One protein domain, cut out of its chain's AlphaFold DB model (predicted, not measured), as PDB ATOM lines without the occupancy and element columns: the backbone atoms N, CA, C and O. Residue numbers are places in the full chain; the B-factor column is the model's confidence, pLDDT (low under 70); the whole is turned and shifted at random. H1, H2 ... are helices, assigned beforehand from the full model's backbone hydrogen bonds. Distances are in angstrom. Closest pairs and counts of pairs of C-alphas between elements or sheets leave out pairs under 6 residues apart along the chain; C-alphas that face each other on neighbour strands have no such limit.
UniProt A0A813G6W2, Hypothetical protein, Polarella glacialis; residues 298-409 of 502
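AT A GLANCE: This is residues 298 to 409 of the 502 residues of the protein "Hypothetical protein" of Polarella glacialis (UniProt A0A813G6W2). The longest helix, H1, runs through the domain, with H5 packed at a steep angle on it around Ala 304 and H4 meeting it nearly at right angles at residues 310 to 315. H2 folds back after H1 to make a loose helical hairpin with it, and H3 lies away from H1, joined to H4 at a corner; a long stretch with no named element, residues 335 to 373, leads from H2 to H3 and reaches one end of the long axis near Glu 356. The printed part has 112 residues, with five named helices in the order H1 H2 H3 H4 H5 and no named strand: the class is all helix. It is compact, with a radius of gyration of the C-alphas of 13.7 A, and elongated, with spans of 41 by 25 by 22 A.

HOW THE PARTS SIT: The hub is H1, residues 298 to 316, which touches three other helices. With its residues 307 to 314 alone it only just touches H2, residues 323 to 334, with 3 pairs of C-alphas within 8 A; the closest C-alphas are those of Phe 310 and Ile 329, 7.2 A apart. H1 and H2 form a helical hairpin, at a shallow tilt of 10 degrees, opposite ways. With residues 310 to 315 alone H1 touches H4, residues 384 to 392, about perpendicular at 79 degrees; the closest C-alphas are those of His 311 and Leu 391, 4.7 A apart. H1 touches H5, residues 398 to 407, at a steep tilt of 51 degrees, opposite ways; the closest C-alphas are those of Ala 304 and Pro 400, 4.5 A apart. H3, residues 374 to 382, and H4 touch only at the corner by their link, where the C-alphas of Leu 380 and Leu 387 are the closest, 5.2 A apart. H1 and H3 are apart. In H1, H2, H3, H4 and H5 every O i to N i+4 pair is within hydrogen-bond range.

IN THESE COORDINATES: H1 begins at C-alpha 298 (-26.273, -7.539, 10.456) and is 26.8 A long from first to last C-alpha. H2 is 16.5 A long, H3 12.8 A and H4 12.3 A. H5 is 14.0 A long and ends at C-alpha 407 (-27.536, -0.195, 12.057).

THE WHOLE: The C-alphas of Asp 319 and Glu 356 are the two farthest apart, at 42.4 A. Residues 319 to 324, of which 323 to 324 belong to H2, stand free. The printed part has no cut. The link from H2 to H3 is long, with 39 residues. The mean pLDDT of the printed part is 78.5, and 22 residues are under 70, among them residues 318 to 321, 336 to 345 and 354 to 358.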
ATOM      1  N   VAL A 298     -27.681  -7.751  10.840       84.50
ATOM      2  CA  VAL A 298     -26.273  -7.539  10.456       84.50
ATOM      3  C   VAL A 298     -26.068  -7.762   8.947       84.50
ATOM      4  O   VAL A 298     -25.505  -6.872   8.296       84.50
ATOM      5  N   PRO A 299     -26.576  -8.858   8.337       81.25
ATOM      6  CA  PRO A 299     -26.532  -9.028   6.885       81.25
ATOM      7  C   PRO A 299     -27.306  -7.940   6.132       81.25
ATOM      8  O   PRO A 299     -26.817  -7.440   5.118       81.25
ATOM      9  N   THR A 300     -28.469  -7.529   6.647       85.12
ATOM     10  CA  THR A 300     -29.319  -6.500   6.029       85.12
ATOM     11  C   THR A 300     -28.628  -5.137   5.963       85.12
ATOM     12  O   THR A 300     -28.583  -4.498   4.911       85.12
ATOM     13  N   VAL A 301     -28.021  -4.696   7.068       88.50
ATOM     14  CA  VAL A 301     -27.284  -3.426   7.145       88.50
ATOM     15  C   VAL A 301     -26.060  -3.461   6.231       88.50
ATOM     16  O   VAL A 301     -25.777  -2.492   5.522       88.50
ATOM     17  N   ARG A 302     -25.359  -4.599   6.175       88.44
ATOM     18  CA  ARG A 302     -24.245  -4.792   5.240       88.44
ATOM     19  C   ARG A 302     -24.706  -4.716   3.780       88.44
ATOM     20  O   ARG A 302     -24.052  -4.057   2.971       88.44
ATOM     21  N   ALA A 303     -25.829  -5.350   3.444       87.12
ATOM     22  CA  ALA A 303     -26.425  -5.304   2.111       87.12
ATOM     23  C   ALA A 303     -26.829  -3.874   1.716       87.12
ATOM     24  O   ALA A 303     -26.490  -3.415   0.622       87.12
ATOM     25  N   ALA A 304     -27.446  -3.132   2.638       89.44
ATOM     26  CA  ALA A 304     -27.769  -1.721   2.457       89.44
ATOM     27  C   ALA A 304     -26.518  -0.860   2.208       89.44
ATOM     28  O   ALA A 304     -26.512  -0.017   1.308       89.44
ATOM     29  N   GLY A 305     -25.423  -1.103   2.935       91.62
ATOM     30  CA  GLY A 305     -24.166  -0.384   2.721       91.62
ATOM     31  C   GLY A 305     -23.495  -0.694   1.383       91.62
ATOM     32  O   GLY A 305     -23.000   0.224   0.731       91.62
ATOM     33  N   HIS A 306     -23.542  -1.944   0.909       89.94
ATOM     34  CA  HIS A 306     -23.122  -2.268  -0.459       89.94
ATOM     35  C   HIS A 306     -23.955  -1.527  -1.499       89.94
ATOM     36  O   HIS A 306     -23.411  -0.961  -2.448       89.94
ATOM     37  N   PHE A 307     -25.271  -1.531  -1.310       90.31
ATOM     38  CA  PHE A 307     -26.210  -0.891  -2.206       90.31
ATOM     39  C   PHE A 307     -25.930   0.621  -2.321       90.31
ATOM     40  O   PHE A 307     -25.777   1.150  -3.426       90.31
ATOM     41  N   VAL A 308     -25.756   1.308  -1.183       92.19
ATOM     42  CA  VAL A 308     -25.342   2.722  -1.143       92.19
ATOM     43  C   VAL A 308     -23.955   2.912  -1.762       92.19
ATOM     44  O   VAL A 308     -23.750   3.852  -2.527       92.19
ATOM     45  N   GLY A 309     -23.010   2.004  -1.517       93.00
ATOM     46  CA  GLY A 309     -21.693   2.032  -2.150       93.00
ATOM     47  C   GLY A 309     -21.758   1.977  -3.684       93.00
ATOM     48  O   GLY A 309     -21.082   2.758  -4.353       93.00
ATOM     49  N   PHE A 310     -22.594   1.105  -4.258       91.69
ATOM     50  CA  PHE A 310     -22.805   1.034  -5.709       91.69
ATOM     51  C   PHE A 310     -23.475   2.289  -6.260       91.69
ATOM     52  O   PHE A 310     -23.063   2.777  -7.313       91.69
ATOM     53  N   HIS A 311     -24.452   2.852  -5.545       90.81
ATOM     54  CA  HIS A 311     -25.005   4.160  -5.890       90.81
ATOM     55  C   HIS A 311     -23.888   5.217  -5.974       90.81
ATOM     56  O   HIS A 311     -23.781   5.940  -6.968       90.81
ATOM     57  N   LEU A 312     -23.021   5.292  -4.959       92.12
ATOM     58  CA  LEU A 312     -21.921   6.259  -4.929       92.12
ATOM     59  C   LEU A 312     -20.937   6.021  -6.077       92.12
ATOM     60  O   LEU A 312     -20.485   6.984  -6.692       92.12
ATOM     61  N   LEU A 313     -20.658   4.762  -6.413       92.12
ATOM     62  CA  LEU A 313     -19.824   4.404  -7.554       92.12
ATOM     63  C   LEU A 313     -20.427   4.863  -8.885       92.12
ATOM     64  O   LEU A 313     -19.726   5.504  -9.663       92.12
ATOM     65  N   VAL A 314     -21.716   4.611  -9.131       89.00
ATOM     66  CA  VAL A 314     -22.413   5.076 -10.344       89.00
ATOM     67  C   VAL A 314     -22.362   6.600 -10.459       89.00
ATOM     68  O   VAL A 314     -22.114   7.123 -11.542       89.00
ATOM     69  N   ASN A 315     -22.546   7.316  -9.348       86.62
ATOM     70  CA  ASN A 315     -22.548   8.779  -9.343       86.62
ATOM     71  C   ASN A 315     -21.155   9.383  -9.515       86.62
ATOM     72  O   ASN A 315     -20.990  10.346 -10.261       86.62
ATOM     73  N   VAL A 316     -20.140   8.815  -8.861       85.94
ATOM     74  CA  VAL A 316     -18.742   9.224  -9.068       85.94
ATOM     75  C   VAL A 316     -18.295   8.903 -10.497       85.94
ATOM     76  O   VAL A 316     -17.531   9.669 -11.078       85.94
ATOM     77  N   ALA A 317     -18.816   7.829 -11.093       83.00
ATOM     78  CA  ALA A 317     -18.586   7.450 -12.484       83.00
ATOM     79  C   ALA A 317     -19.528   8.148 -13.486       83.00
ATOM     80  O   ALA A 317     -19.609   7.697 -14.630       83.00
ATOM     81  N   GLY A 318     -20.226   9.218 -13.072       69.06
ATOM     82  CA  GLY A 318     -21.425   9.797 -13.701       69.06
ATOM     83  C   GLY A 318     -21.387  10.117 -15.202       69.06
ATOM     84  O   GLY A 318     -22.445  10.325 -15.789       69.06
ATOM     85  N   ASP A 319     -20.220  10.072 -15.845       58.12
ATOM     86  CA  ASP A 319     -20.035  10.365 -17.269       58.12
ATOM     87  C   ASP A 319     -19.676   9.146 -18.132       58.12
ATOM     88  O   ASP A 319     -19.619   9.253 -19.358       58.12
ATOM     89  N   HIS A 320     -19.410   7.979 -17.542       62.00
ATOM     90  CA  HIS A 320     -18.767   6.910 -18.307       62.00
ATOM     91  C   HIS A 320     -19.704   6.116 -19.214       62.00
ATOM     92  O   HIS A 320     -19.191   5.463 -20.118       62.00
ATOM     93  N   ALA A 321     -21.032   6.200 -19.025       58.47
ATOM     94  CA  ALA A 321     -22.073   5.582 -19.868       58.47
ATOM     95  C   ALA A 321     -21.725   4.167 -20.385       58.47
ATOM     96  O   ALA A 321     -22.162   3.751 -21.460       58.47
ATOM     97  N   ASP A 322     -20.914   3.434 -19.623       78.00
ATOM     98  CA  ASP A 322     -20.364   2.161 -20.036       78.00
ATOM     99  C   ASP A 322     -21.421   1.117 -19.707       78.00
ATOM    100  O   ASP A 322     -21.648   0.754 -18.550       78.00
ATOM    101  N   ALA A 323     -22.127   0.685 -20.750       81.44
ATOM    102  CA  ALA A 323     -23.177  -0.310 -20.632       81.44
ATOM    103  C   ALA A 323     -22.650  -1.621 -20.029       81.44
ATOM    104  O   ALA A 323     -23.392  -2.283 -19.308       81.44
ATOM    105  N   ALA A 324     -21.382  -1.981 -20.269       84.56
ATOM    106  CA  ALA A 324     -20.777  -3.166 -19.674       84.56
ATOM    107  C   ALA A 324     -20.512  -2.959 -18.177       84.56
ATOM    108  O   ALA A 324     -20.818  -3.844 -17.380       84.56
ATOM    109  N   PHE A 325     -20.027  -1.778 -17.782       84.25
ATOM    110  CA  PHE A 325     -19.838  -1.422 -16.373       84.25
ATOM    111  C   PHE A 325     -21.164  -1.407 -15.598       84.25
ATOM    112  O   PHE A 325     -21.275  -2.031 -14.543       84.25
ATOM    113  N   LEU A 326     -22.200  -0.757 -16.140       85.12
ATOM    114  CA  LEU A 326     -23.532  -0.746 -15.529       85.12
ATOM    115  C   LEU A 326     -24.126  -2.158 -15.456       85.12
ATOM    116  O   LEU A 326     -24.637  -2.537 -14.406       85.12
ATOM    117  N   ALA A 327     -24.012  -2.959 -16.520       85.12
ATOM    118  CA  ALA A 327     -24.463  -4.350 -16.509       85.12
ATOM    119  C   ALA A 327     -23.724  -5.190 -15.455       85.12
ATOM    120  O   ALA A 327     -24.334  -6.041 -14.806       85.12
ATOM    121  N   GLN A 328     -22.431  -4.934 -15.238       86.12
ATOM    122  CA  GLN A 328     -21.662  -5.589 -14.185       86.12
ATOM    123  C   GLN A 328     -22.176  -5.212 -12.790       86.12
ATOM    124  O   GLN A 328     -22.353  -6.107 -11.966       86.12
ATOM    125  N   ILE A 329     -22.473  -3.932 -12.537       87.44
ATOM    126  CA  ILE A 329     -23.089  -3.482 -11.276       87.44
ATOM    127  C   ILE A 329     -24.437  -4.175 -11.056       87.44
ATOM    128  O   ILE A 329     -24.661  -4.732  -9.982       87.44
ATOM    129  N   MET A 330     -25.309  -4.201 -12.073       85.62
ATOM    130  CA  MET A 330     -26.619  -4.862 -11.969       85.62
ATOM    131  C   MET A 330     -26.479  -6.346 -11.654       85.62
ATOM    132  O   MET A 330     -27.152  -6.858 -10.761       85.62
ATOM    133  N   ARG A 331     -25.571  -7.035 -12.354       83.88
ATOM    134  CA  ARG A 331     -25.280  -8.448 -12.105       83.88
ATOM    135  C   ARG A 331     -24.829  -8.667 -10.667       83.88
ATOM    136  O   ARG A 331     -25.335  -9.579 -10.030       83.88
ATOM    137  N   MET A 332     -23.928  -7.830 -10.151       83.44
ATOM    138  CA  MET A 332     -23.447  -7.959  -8.776       83.44
ATOM    139  C   MET A 332     -24.550  -7.723  -7.751       83.44
ATOM    140  O   MET A 332     -24.679  -8.530  -6.839       83.44
ATOM    141  N   LEU A 333     -25.370  -6.677  -7.907       80.81
ATOM    142  CA  LEU A 333     -26.500  -6.389  -7.009       80.81
ATOM    143  C   LEU A 333     -27.498  -7.555  -6.912       80.81
ATOM    144  O   LEU A 333     -28.133  -7.730  -5.872       80.81
ATOM    145  N   ARG A 334     -27.599  -8.364  -7.974       77.06
ATOM    146  CA  ARG A 334     -28.468  -9.544  -8.059       77.06
ATOM    147  C   ARG A 334     -27.776 -10.864  -7.711       77.06
ATOM    148  O   ARG A 334     -28.456 -11.881  -7.622       77.06
ATOM    149  N   ASP A 335     -26.456 -10.884  -7.536       71.94
ATOM    150  CA  ASP A 335     -25.705 -12.128  -7.362       71.94
ATOM    151  C   ASP A 335     -25.856 -12.687  -5.936       71.94
ATOM    152  O   ASP A 335     -25.232 -12.220  -4.981       71.94
ATOM    153  N   GLU A 336     -26.664 -13.739  -5.814       57.81
ATOM    154  CA  GLU A 336     -26.900 -14.510  -4.584       57.81
ATOM    155  C   GLU A 336     -25.648 -15.251  -4.069       57.81
ATOM    156  O   GLU A 336     -25.586 -15.657  -2.909       57.81
ATOM    157  N   SER A 337     -24.621 -15.443  -4.907       54.09
ATOM    158  CA  SER A 337     -23.407 -16.190  -4.550       54.09
ATOM    159  C   SER A 337     -22.335 -15.351  -3.846       54.09
ATOM    160  O   SER A 337     -21.419 -15.918  -3.248       54.09
ATOM    161  N   GLN A 338     -22.438 -14.019  -3.896       50.19
ATOM    162  CA  GLN A 338     -21.402 -13.092  -3.417       50.19
ATOM    163  C   GLN A 338     -21.583 -12.635  -1.961       50.19
ATOM    164  O   GLN A 338     -20.707 -11.943  -1.443       50.19
ATOM    165  N   VAL A 339     -22.693 -13.004  -1.304       50.47
ATOM    166  CA  VAL A 339     -23.027 -12.602   0.075       50.47
ATOM    167  C   VAL A 339     -23.770 -13.747   0.782       50.47
ATOM    168  O   VAL A 339     -24.988 -13.746   0.910       50.47
ATOM    169  N   ARG A 340     -23.051 -14.786   1.223       43.56
ATOM    170  CA  ARG A 340     -23.673 -15.885   1.982       43.56
ATOM    171  C   ARG A 340     -23.897 -15.497   3.447       43.56
ATOM    172  O   ARG A 340     -23.025 -15.706   4.284       43.56
ATOM    173  N   HIS A 341     -25.118 -15.078   3.755       42.59
ATOM    174  CA  HIS A 341     -25.825 -15.558   4.943       42.59
ATOM    175  C   HIS A 341     -27.282 -15.836   4.538       42.59
ATOM    176  O   HIS A 341     -27.968 -14.943   4.059       42.59
ATOM    177  N   GLN A 342     -27.707 -17.101   4.608       40.78
ATOM    178  CA  GLN A 342     -29.066 -17.579   4.273       40.78
ATOM    179  C   GLN A 342     -29.574 -17.419   2.814       40.78
ATOM    180  O   GLN A 342     -30.758 -17.593   2.558       40.78
ATOM    181  N   GLY A 343     -28.709 -17.185   1.819       48.72
ATOM    182  CA  GLY A 343     -29.086 -17.334   0.398       48.72
ATOM    183  C   GLY A 343     -29.893 -16.182  -0.217       48.72
ATOM    184  O   GLY A 343     -30.498 -16.373  -1.267       48.72
ATOM    185  N   LYS A 344     -29.885 -14.995   0.401       52.62
ATOM    186  CA  LYS A 344     -30.509 -13.768  -0.124       52.62
ATOM    187  C   LYS A 344     -29.446 -12.854  -0.768       52.62
ATOM    188  O   LYS A 344     -28.327 -12.755  -0.270       52.62
ATOM    189  N   CYS A 345     -29.764 -12.208  -1.893       64.56
ATOM    190  CA  CYS A 345     -28.900 -11.219  -2.554       64.56
ATOM    191  C   CYS A 345     -28.983  -9.850  -1.850       64.56
ATOM    192  O   CYS A 345     -29.731  -9.680  -0.889       64.56
ATOM    193  N   MET A 346     -28.250  -8.834  -2.327       76.00
ATOM    194  CA  MET A 346     -28.213  -7.513  -1.673       76.00
ATOM    195  C   MET A 346     -29.584  -6.829  -1.570       76.00
ATOM    196  O   MET A 346     -29.826  -6.100  -0.615       76.00
ATOM    197  N   ILE A 347     -30.477  -7.040  -2.540       80.31
ATOM    198  CA  ILE A 347     -31.811  -6.426  -2.523       80.31
ATOM    199  C   ILE A 347     -32.772  -7.245  -1.655       80.31
ATOM    200  O   ILE A 347     -33.469  -6.669  -0.822       80.31
ATOM    201  N   THR A 348     -32.778  -8.576  -1.791       76.50
ATOM    202  CA  THR A 348     -33.668  -9.441  -0.996       76.50
ATOM    203  C   THR A 348     -33.254  -9.526   0.468       76.50
ATOM    204  O   THR A 348     -34.098  -9.725   1.333       76.50
ATOM    205  N   GLY A 349     -31.977  -9.285   0.771       76.56
ATOM    206  CA  GLY A 349     -31.488  -9.103   2.132       76.56
ATOM    207  C   GLY A 349     -32.042  -7.857   2.822       76.56
ATOM    208  O   GLY A 349     -31.845  -7.727   4.015       76.56
ATOM    209  N   MET A 350     -32.725  -6.947   2.114       84.44
ATOM    210  CA  MET A 350     -33.421  -5.802   2.713       84.44
ATOM    211  C   MET A 350     -34.940  -5.997   2.815       84.44
ATOM    212  O   MET A 350     -35.625  -5.076   3.267       84.44
ATOM    213  N   CYS A 351     -35.482  -7.139   2.380       80.00
ATOM    214  CA  CYS A 351     -36.905  -7.449   2.513       80.00
ATOM    215  C   CYS A 351     -37.312  -7.559   3.985       80.00
ATOM    216  O   CYS A 351     -36.525  -7.966   4.839       80.00
ATOM    217  N   CYS A 352     -38.550  -7.176   4.278       75.62
ATOM    218  CA  CYS A 352     -39.111  -7.221   5.622       75.62
ATOM    219  C   CYS A 352     -39.967  -8.469   5.861       75.62
ATOM    220  O   CYS A 352     -40.454  -8.643   6.973       75.62
ATOM    221  N   ASN A 353     -40.186  -9.312   4.856       75.38
ATOM    222  CA  ASN A 353     -40.931 -10.550   5.025       75.38
ATOM    223  C   ASN A 353     -40.019 -11.703   5.476       75.38
ATOM    224  O   ASN A 353     -38.847 -11.786   5.091       75.38
ATOM    225  N   ASP A 354     -40.572 -12.607   6.288       69.12
ATOM    226  CA  ASP A 354     -39.910 -13.866   6.634       69.12
ATOM    227  C   ASP A 354     -39.837 -14.828   5.429       69.12
ATOM    228  O   ASP A 354     -40.330 -14.543   4.332       69.12
ATOM    229  N   ASP A 355     -39.210 -15.989   5.617       65.19
ATOM    230  CA  ASP A 355     -39.065 -16.998   4.557       65.19
ATOM    231  C   ASP A 355     -40.405 -17.632   4.128       65.19
ATOM    232  O   ASP A 355     -40.483 -18.262   3.071       65.19
ATOM    233  N   GLU A 356     -41.468 -17.455   4.919       66.50
ATOM    234  CA  GLU A 356     -42.836 -17.882   4.604       66.50
ATOM    235  C   GLU A 356     -43.647 -16.774   3.901       66.50
ATOM    236  O   GLU A 356     -44.780 -17.007   3.469       66.50
ATOM    237  N   GLY A 357     -43.060 -15.585   3.730       69.00
ATOM    238  CA  GLY A 357     -43.673 -14.431   3.083       69.00
ATOM    239  C   GLY A 357     -44.576 -13.602   3.998       69.00
ATOM    240  O   GLY A 357     -45.298 -12.737   3.493       69.00
ATOM    241  N   ASN A 358     -44.554 -13.830   5.312       69.75
ATOM    242  CA  ASN A 358     -45.311 -13.032   6.271       69.75
ATOM    243  C   ASN A 358     -44.616 -11.684   6.504       69.75
ATOM    244  O   ASN A 358     -43.410 -11.627   6.736       69.75
ATOM    245  N   ASP A 359     -45.387 -10.595   6.471       75.00
ATOM    246  CA  ASP A 359     -44.893  -9.248   6.769       75.00
ATOM    247  C   ASP A 359     -44.486  -9.146   8.248       75.00
ATOM    248  O   ASP A 359     -45.335  -9.262   9.137       75.00
ATOM    249  N   MET A 360     -43.201  -8.888   8.515       69.44
ATOM    250  CA  MET A 360     -42.677  -8.712   9.877       69.44
ATOM    251  C   MET A 360     -42.985  -7.327  10.470       69.44
ATOM    252  O   MET A 360     -42.597  -7.029  11.599       69.44
ATOM    253  N   GLY A 361     -43.688  -6.466   9.735       70.56
ATOM    254  CA  GLY A 361     -44.004  -5.108  10.149       70.56
ATOM    255  C   GLY A 361     -42.815  -4.154  10.022       70.56
ATOM    256  O   GLY A 361     -41.798  -4.438   9.391       70.56
ATOM    257  N   VAL A 362     -42.981  -2.942  10.556       72.81
ATOM    258  CA  VAL A 362     -41.864  -1.998  10.687       72.81
ATOM    259  C   VAL A 362     -41.114  -2.370  11.957       72.81
ATOM    260  O   VAL A 362     -41.713  -2.372  13.032       72.81
ATOM    261  N   LEU A 363     -39.823  -2.678  11.833       72.31
ATOM    262  CA  LEU A 363     -38.995  -2.966  12.999       72.31
ATOM    263  C   LEU A 363     -38.973  -1.758  13.951       72.31
ATOM    264  O   LEU A 363     -38.843  -0.622  13.483       72.31
ATOM    265  N   PRO A 364     -39.057  -1.974  15.274       70.25
ATOM    266  CA  PRO A 364     -38.865  -0.907  16.245       70.25
ATOM    267  C   PRO A 364     -37.559  -0.134  15.992       70.25
ATOM    268  O   PRO A 364     -36.514  -0.731  15.745       70.25
ATOM    269  N   GLY A 365     -37.629   1.200  16.029       67.19
ATOM    270  CA  GLY A 365     -36.489   2.088  15.754       67.19
ATOM    271  C   GLY A 365     -36.227   2.376  14.269       67.19
ATOM    272  O   GLY A 365     -35.521   3.331  13.958       67.19
ATOM    273  N   PHE A 366     -36.826   1.622  13.342       75.50
ATOM    274  CA  PHE A 366     -36.763   1.924  11.914       75.50
ATOM    275  C   PHE A 366     -37.842   2.950  11.541       75.50
ATOM    276  O   PHE A 366     -39.024   2.725  11.798       75.50
ATOM    277  N   ASP A 367     -37.467   4.064  10.903       74.06
ATOM    278  CA  ASP A 367     -38.436   5.074  10.454       74.06
ATOM    279  C   ASP A 367     -39.414   4.464   9.425       74.06
ATOM    280  O   ASP A 367     -38.998   4.105   8.315       74.06
ATOM    281  N   PRO A 368     -40.727   4.389   9.722       76.94
ATOM    282  CA  PRO A 368     -41.716   3.847   8.794       76.94
ATOM    283  C   PRO A 368     -41.723   4.546   7.428       76.94
ATOM    284  O   PRO A 368     -42.028   3.912   6.420       76.94
ATOM    285  N   LYS A 369     -41.365   5.838   7.363       78.94
ATOM    286  CA  LYS A 369     -41.294   6.600   6.102       78.94
ATOM    287  C   LYS A 369     -40.143   6.137   5.215       78.94
ATOM    288  O   LYS A 369     -40.189   6.334   3.999       78.94
ATOM    289  N   LYS A 370     -39.116   5.531   5.813       81.12
ATOM    290  CA  LYS A 370     -37.964   4.981   5.100       81.12
ATOM    291  C   LYS A 370     -38.252   3.599   4.531       81.12
ATOM    292  O   LYS A 370     -37.606   3.207   3.563       81.12
ATOM    293  N   ARG A 371     -39.279   2.908   5.035       84.00
ATOM    294  CA  ARG A 371     -39.638   1.560   4.592       84.00
ATOM    295  C   ARG A 371     -40.298   1.607   3.217       84.00
ATOM    296  O   ARG A 371     -41.274   2.328   3.000       84.00
ATOM    297  N   LYS A 372     -39.798   0.804   2.280       86.75
ATOM    298  CA  LYS A 372     -40.511   0.473   1.039       86.75
ATOM    299  C   LYS A 372     -41.153  -0.913   1.176       86.75
ATOM    300  O   LYS A 372     -40.605  -1.748   1.889       86.75
ATOM    301  N   PRO A 373     -42.314  -1.159   0.542       86.44
ATOM    302  CA  PRO A 373     -42.929  -2.484   0.566       86.44
ATOM    303  C   PRO A 373     -42.041  -3.490  -0.170       86.44
ATOM    304  O   PRO A 373     -41.407  -3.124  -1.157       86.44
ATOM    305  N   ASP A 374     -42.060  -4.758   0.230       86.06
ATOM    306  CA  ASP A 374     -41.229  -5.803  -0.389       86.06
ATOM    307  C   ASP A 374     -41.478  -5.933  -1.901       86.06
ATOM    308  O   ASP A 374     -40.530  -6.045  -2.670       86.06
ATOM    309  N   SER A 375     -42.717  -5.718  -2.362       87.12
ATOM    310  CA  SER A 375     -43.048  -5.625  -3.799       87.12
ATOM    311  C   SER A 375     -42.250  -4.563  -4.577       87.12
ATOM    312  O   SER A 375     -42.069  -4.677  -5.788       87.12
ATOM    313  N   PHE A 376     -41.766  -3.502  -3.924       88.75
ATOM    314  CA  PHE A 376     -40.855  -2.537  -4.545       88.75
ATOM    315  C   PHE A 376     -39.443  -3.116  -4.695       88.75
ATOM    316  O   PHE A 376     -38.816  -2.908  -5.733       88.75
ATOM    317  N   LEU A 377     -38.955  -3.853  -3.694       87.00
ATOM    318  CA  LEU A 377     -37.647  -4.515  -3.732       87.00
ATOM    319  C   LEU A 377     -37.632  -5.663  -4.751       87.00
ATOM    320  O   LEU A 377     -36.691  -5.776  -5.531       87.00
ATOM    321  N   GLU A 378     -38.708  -6.447  -4.825       85.62
ATOM    322  CA  GLU A 378     -38.915  -7.463  -5.865       85.62
ATOM    323  C   GLU A 378     -38.871  -6.835  -7.262       85.62
ATOM    324  O   GLU A 378     -38.152  -7.299  -8.142       85.62
ATOM    325  N   ARG A 379     -39.546  -5.696  -7.460       88.38
ATOM    326  CA  ARG A 379     -39.482  -4.972  -8.736       88.38
ATOM    327  C   ARG A 379     -38.078  -4.468  -9.069       88.38
ATOM    328  O   ARG A 379     -37.708  -4.506 -10.237       88.38
ATOM    329  N   LEU A 380     -37.277  -4.032  -8.091       87.25
ATOM    330  CA  LEU A 380     -35.868  -3.665  -8.329       87.25
ATOM    331  C   LEU A 380     -35.033  -4.855  -8.839       87.25
ATOM    332  O   LEU A 380     -34.092  -4.669  -9.616       87.25
ATOM    333  N   MET A 381     -35.376  -6.078  -8.425       83.62
ATOM    334  CA  MET A 381     -34.719  -7.303  -8.890       83.62
ATOM    335  C   MET A 381     -35.067  -7.676 -10.333       83.62
ATOM    336  O   MET A 381     -34.284  -8.377 -10.969       83.62
ATOM    337  N   GLU A 382     -36.191  -7.204 -10.865       87.06
ATOM    338  CA  GLU A 382     -36.680  -7.580 -12.200       87.06
ATOM    339  C   GLU A 382     -36.533  -6.458 -13.240       87.06
ATOM    340  O   GLU A 382     -36.360  -6.730 -14.428       87.06
ATOM    341  N   ASP A 383     -36.579  -5.198 -12.805       89.81
ATOM    342  CA  ASP A 383     -36.629  -4.020 -13.669       89.81
ATOM    343  C   ASP A 383     -35.281  -3.276 -13.679       89.81
ATOM    344  O   ASP A 383     -34.935  -2.529 -12.760       89.81
ATOM    345  N   ASP A 384     -34.502  -3.491 -14.745       86.94
ATOM    346  CA  ASP A 384     -33.199  -2.847 -14.957       86.94
ATOM    347  C   ASP A 384     -33.308  -1.319 -15.082       86.94
ATOM    348  O   ASP A 384     -32.394  -0.603 -14.659       86.94
ATOM    349  N   GLU A 385     -34.403  -0.800 -15.652       87.69
ATOM    350  CA  GLU A 385     -34.607   0.644 -15.801       87.69
ATOM    351  C   GLU A 385     -34.874   1.286 -14.444       87.69
ATOM    352  O   GLU A 385     -34.250   2.298 -14.108       87.69
ATOM    353  N   LEU A 386     -35.737   0.665 -13.633       88.06
ATOM    354  CA  LEU A 386     -35.996   1.098 -12.263       88.06
ATOM    355  C   LEU A 386     -34.716   1.040 -11.427       88.06
ATOM    356  O   LEU A 386     -34.348   2.043 -10.817       88.06
ATOM    357  N   LEU A 387     -33.998  -0.087 -11.444       87.56
ATOM    358  CA  LEU A 387     -32.752  -0.244 -10.696       87.56
ATOM    359  C   LEU A 387     -31.703   0.793 -11.127       87.56
ATOM    360  O   LEU A 387     -31.069   1.419 -10.277       87.56
ATOM    361  N   SER A 388     -31.558   1.042 -12.434       86.25
ATOM    362  CA  SER A 388     -30.651   2.072 -12.966       86.25
ATOM    363  C   SER A 388     -31.055   3.482 -12.555       86.25
ATOM    364  O   SER A 388     -30.191   4.277 -12.180       86.25
ATOM    365  N   SER A 389     -32.350   3.799 -12.616       84.94
ATOM    366  CA  SER A 389     -32.874   5.097 -12.195       84.94
ATOM    367  C   SER A 389     -32.597   5.330 -10.722       84.94
ATOM    368  O   SER A 389     -32.087   6.386 -10.353       84.94
ATOM    369  N   CYS A 390     -32.883   4.336  -9.882       84.19
ATOM    370  CA  CYS A 390     -32.647   4.481  -8.467       84.19
ATOM    371  C   CYS A 390     -31.136   4.618  -8.201       84.19
ATOM    372  O   CYS A 390     -30.737   5.567  -7.537       84.19
ATOM    373  N   LEU A 391     -30.259   3.793  -8.799       86.12
ATOM    374  CA  LEU A 391     -28.797   3.898  -8.611       86.12
ATOM    375  C   LEU A 391     -28.221   5.283  -8.941       86.12
ATOM    376  O   LEU A 391     -27.166   5.632  -8.418       86.12
ATOM    377  N   LYS A 392     -28.904   6.091  -9.753       84.50
ATOM    378  CA  LYS A 392     -28.502   7.465 -10.082       84.50
ATOM    379  C   LYS A 392     -29.033   8.521  -9.109       84.50
ATOM    380  O   LYS A 392     -28.492   9.617  -9.086       84.50
ATOM    381  N   ASP A 393     -30.034   8.217  -8.286       80.94
ATOM    382  CA  ASP A 393     -30.670   9.190  -7.394       80.94
ATOM    383  C   ASP A 393     -31.051   8.573  -6.032       80.94
ATOM    384  O   ASP A 393     -31.990   7.786  -5.903       80.94
ATOM    385  N   LEU A 394     -30.327   8.997  -4.988       72.62
ATOM    386  CA  LEU A 394     -30.529   8.572  -3.597       72.62
ATOM    387  C   LEU A 394     -31.895   8.930  -3.021       72.62
ATOM    388  O   LEU A 394     -32.301   8.308  -2.042       72.62
ATOM    389  N   SER A 395     -32.619   9.895  -3.591       74.19
ATOM    390  CA  SER A 395     -33.955  10.249  -3.098       74.19
ATOM    391  C   SER A 395     -34.945   9.083  -3.222       74.19
ATOM    392  O   SER A 395     -35.875   8.966  -2.421       74.19
ATOM    393  N   TYR A 396     -34.694   8.152  -4.149       72.06
ATOM    394  CA  TYR A 396     -35.458   6.913  -4.297       72.06
ATOM    395  C   TYR A 396     -35.080   5.831  -3.264       72.06
ATOM    396  O   TYR A 396     -35.777   4.821  -3.155       72.06
ATOM    397  N   PHE A 397     -34.026   6.042  -2.467       73.25
ATOM    398  CA  PHE A 397     -33.395   5.039  -1.602       73.25
ATOM    399  C   PHE A 397     -33.526   5.304  -0.108       73.25
ATOM    400  O   PHE A 397     -32.587   5.128   0.665       73.25
ATOM    401  N   GLN A 398     -34.730   5.642   0.337       78.88
ATOM    402  CA  GLN A 398     -34.980   5.777   1.769       78.88
ATOM    403  C   GLN A 398     -34.803   4.441   2.520       78.88
ATOM    404  O   GLN A 398     -34.342   4.458   3.652       78.88
ATOM    405  N   HIS A 399     -35.073   3.296   1.877       86.06
ATOM    406  CA  HIS A 399     -34.991   1.966   2.504       86.06
ATOM    407  C   HIS A 399     -33.571   1.557   2.919       86.06
ATOM    408  O   HIS A 399     -33.359   1.338   4.110       86.06
ATOM    409  N   PRO A 400     -32.567   1.507   2.016       87.38
ATOM    410  CA  PRO A 400     -31.195   1.202   2.424       87.38
ATOM    411  C   PRO A 400     -30.621   2.255   3.386       87.38
ATOM    412  O   PRO A 400     -29.869   1.899   4.287       87.38
ATOM    413  N   LEU A 401     -30.992   3.536   3.256       84.50
ATOM    414  CA  LEU A 401     -30.573   4.562   4.220       84.50
ATOM    415  C   LEU A 401     -31.171   4.314   5.611       84.50
ATOM    416  O   LEU A 401     -30.443   4.377   6.594       84.50
ATOM    417  N   GLY A 402     -32.453   3.950   5.699       83.75
ATOM    418  CA  GLY A 402     -33.090   3.575   6.961       83.75
ATOM    419  C   GLY A 402     -32.406   2.381   7.627       83.75
ATOM    420  O   GLY A 402     -32.211   2.386   8.839       83.75
ATOM    421  N   TRP A 403     -31.960   1.392   6.847       87.56
ATOM    422  CA  TRP A 403     -31.197   0.261   7.383       87.56
ATOM    423  C   TRP A 403     -29.823   0.682   7.894       87.56
ATOM    424  O   TRP A 403     -29.427   0.259   8.977       87.56
ATOM    425  N   LEU A 404     -29.105   1.532   7.157       87.25
ATOM    426  CA  LEU A 404     -27.821   2.063   7.615       87.25
ATOM    427  C   LEU A 404     -27.957   2.857   8.913       87.25
ATOM    428  O   LEU A 404     -27.103   2.719   9.784       87.25
ATOM    429  N   GLU A 405     -29.012   3.657   9.048       82.44
ATOM    430  CA  GLU A 405     -29.297   4.433  10.254       82.44
ATOM    431  C   GLU A 405     -29.695   3.554  11.438       82.44
ATOM    432  O   GLU A 405     -29.135   3.726  12.520       82.44
ATOM    433  N   LEU A 406     -30.594   2.579  11.229       81.44
ATOM    434  CA  LEU A 406     -30.932   1.586  12.250       81.44
ATOM    435  C   LEU A 406     -29.658   0.879  12.717       81.44
ATOM    436  O   LEU A 406     -29.391   0.807  13.911       81.44
ATOM    437  N   GLY A 407     -28.819   0.442  11.774       82.56
ATOM    438  CA  GLY A 407     -27.536  -0.195  12.057       82.56
ATOM    439  C   GLY A 407     -26.502   0.704  12.740       82.56
ATOM    440  O   GLY A 407     -25.547   0.205  13.326       82.56
ATOM    441  N   ALA A 408     -26.676   2.023  12.695       79.12
ATOM    442  CA  ALA A 408     -25.820   2.967  13.401       79.12
ATOM    443  C   ALA A 408     -26.248   3.171  14.865       79.12
ATOM    444  O   ALA A 408     -25.535   3.835  15.619       79.12
ATOM    445  N   GLY A 409     -27.401   2.618  15.266       65.88
ATOM    446  CA  GLY A 409     -27.785   2.543  16.665       65.88
ATOM    447  C   GLY A 409     -28.209   3.860  17.293       65.88
ATOM    448  O   GLY A 409     -27.879   4.095  18.449       65.88
TER     449      GLY A 409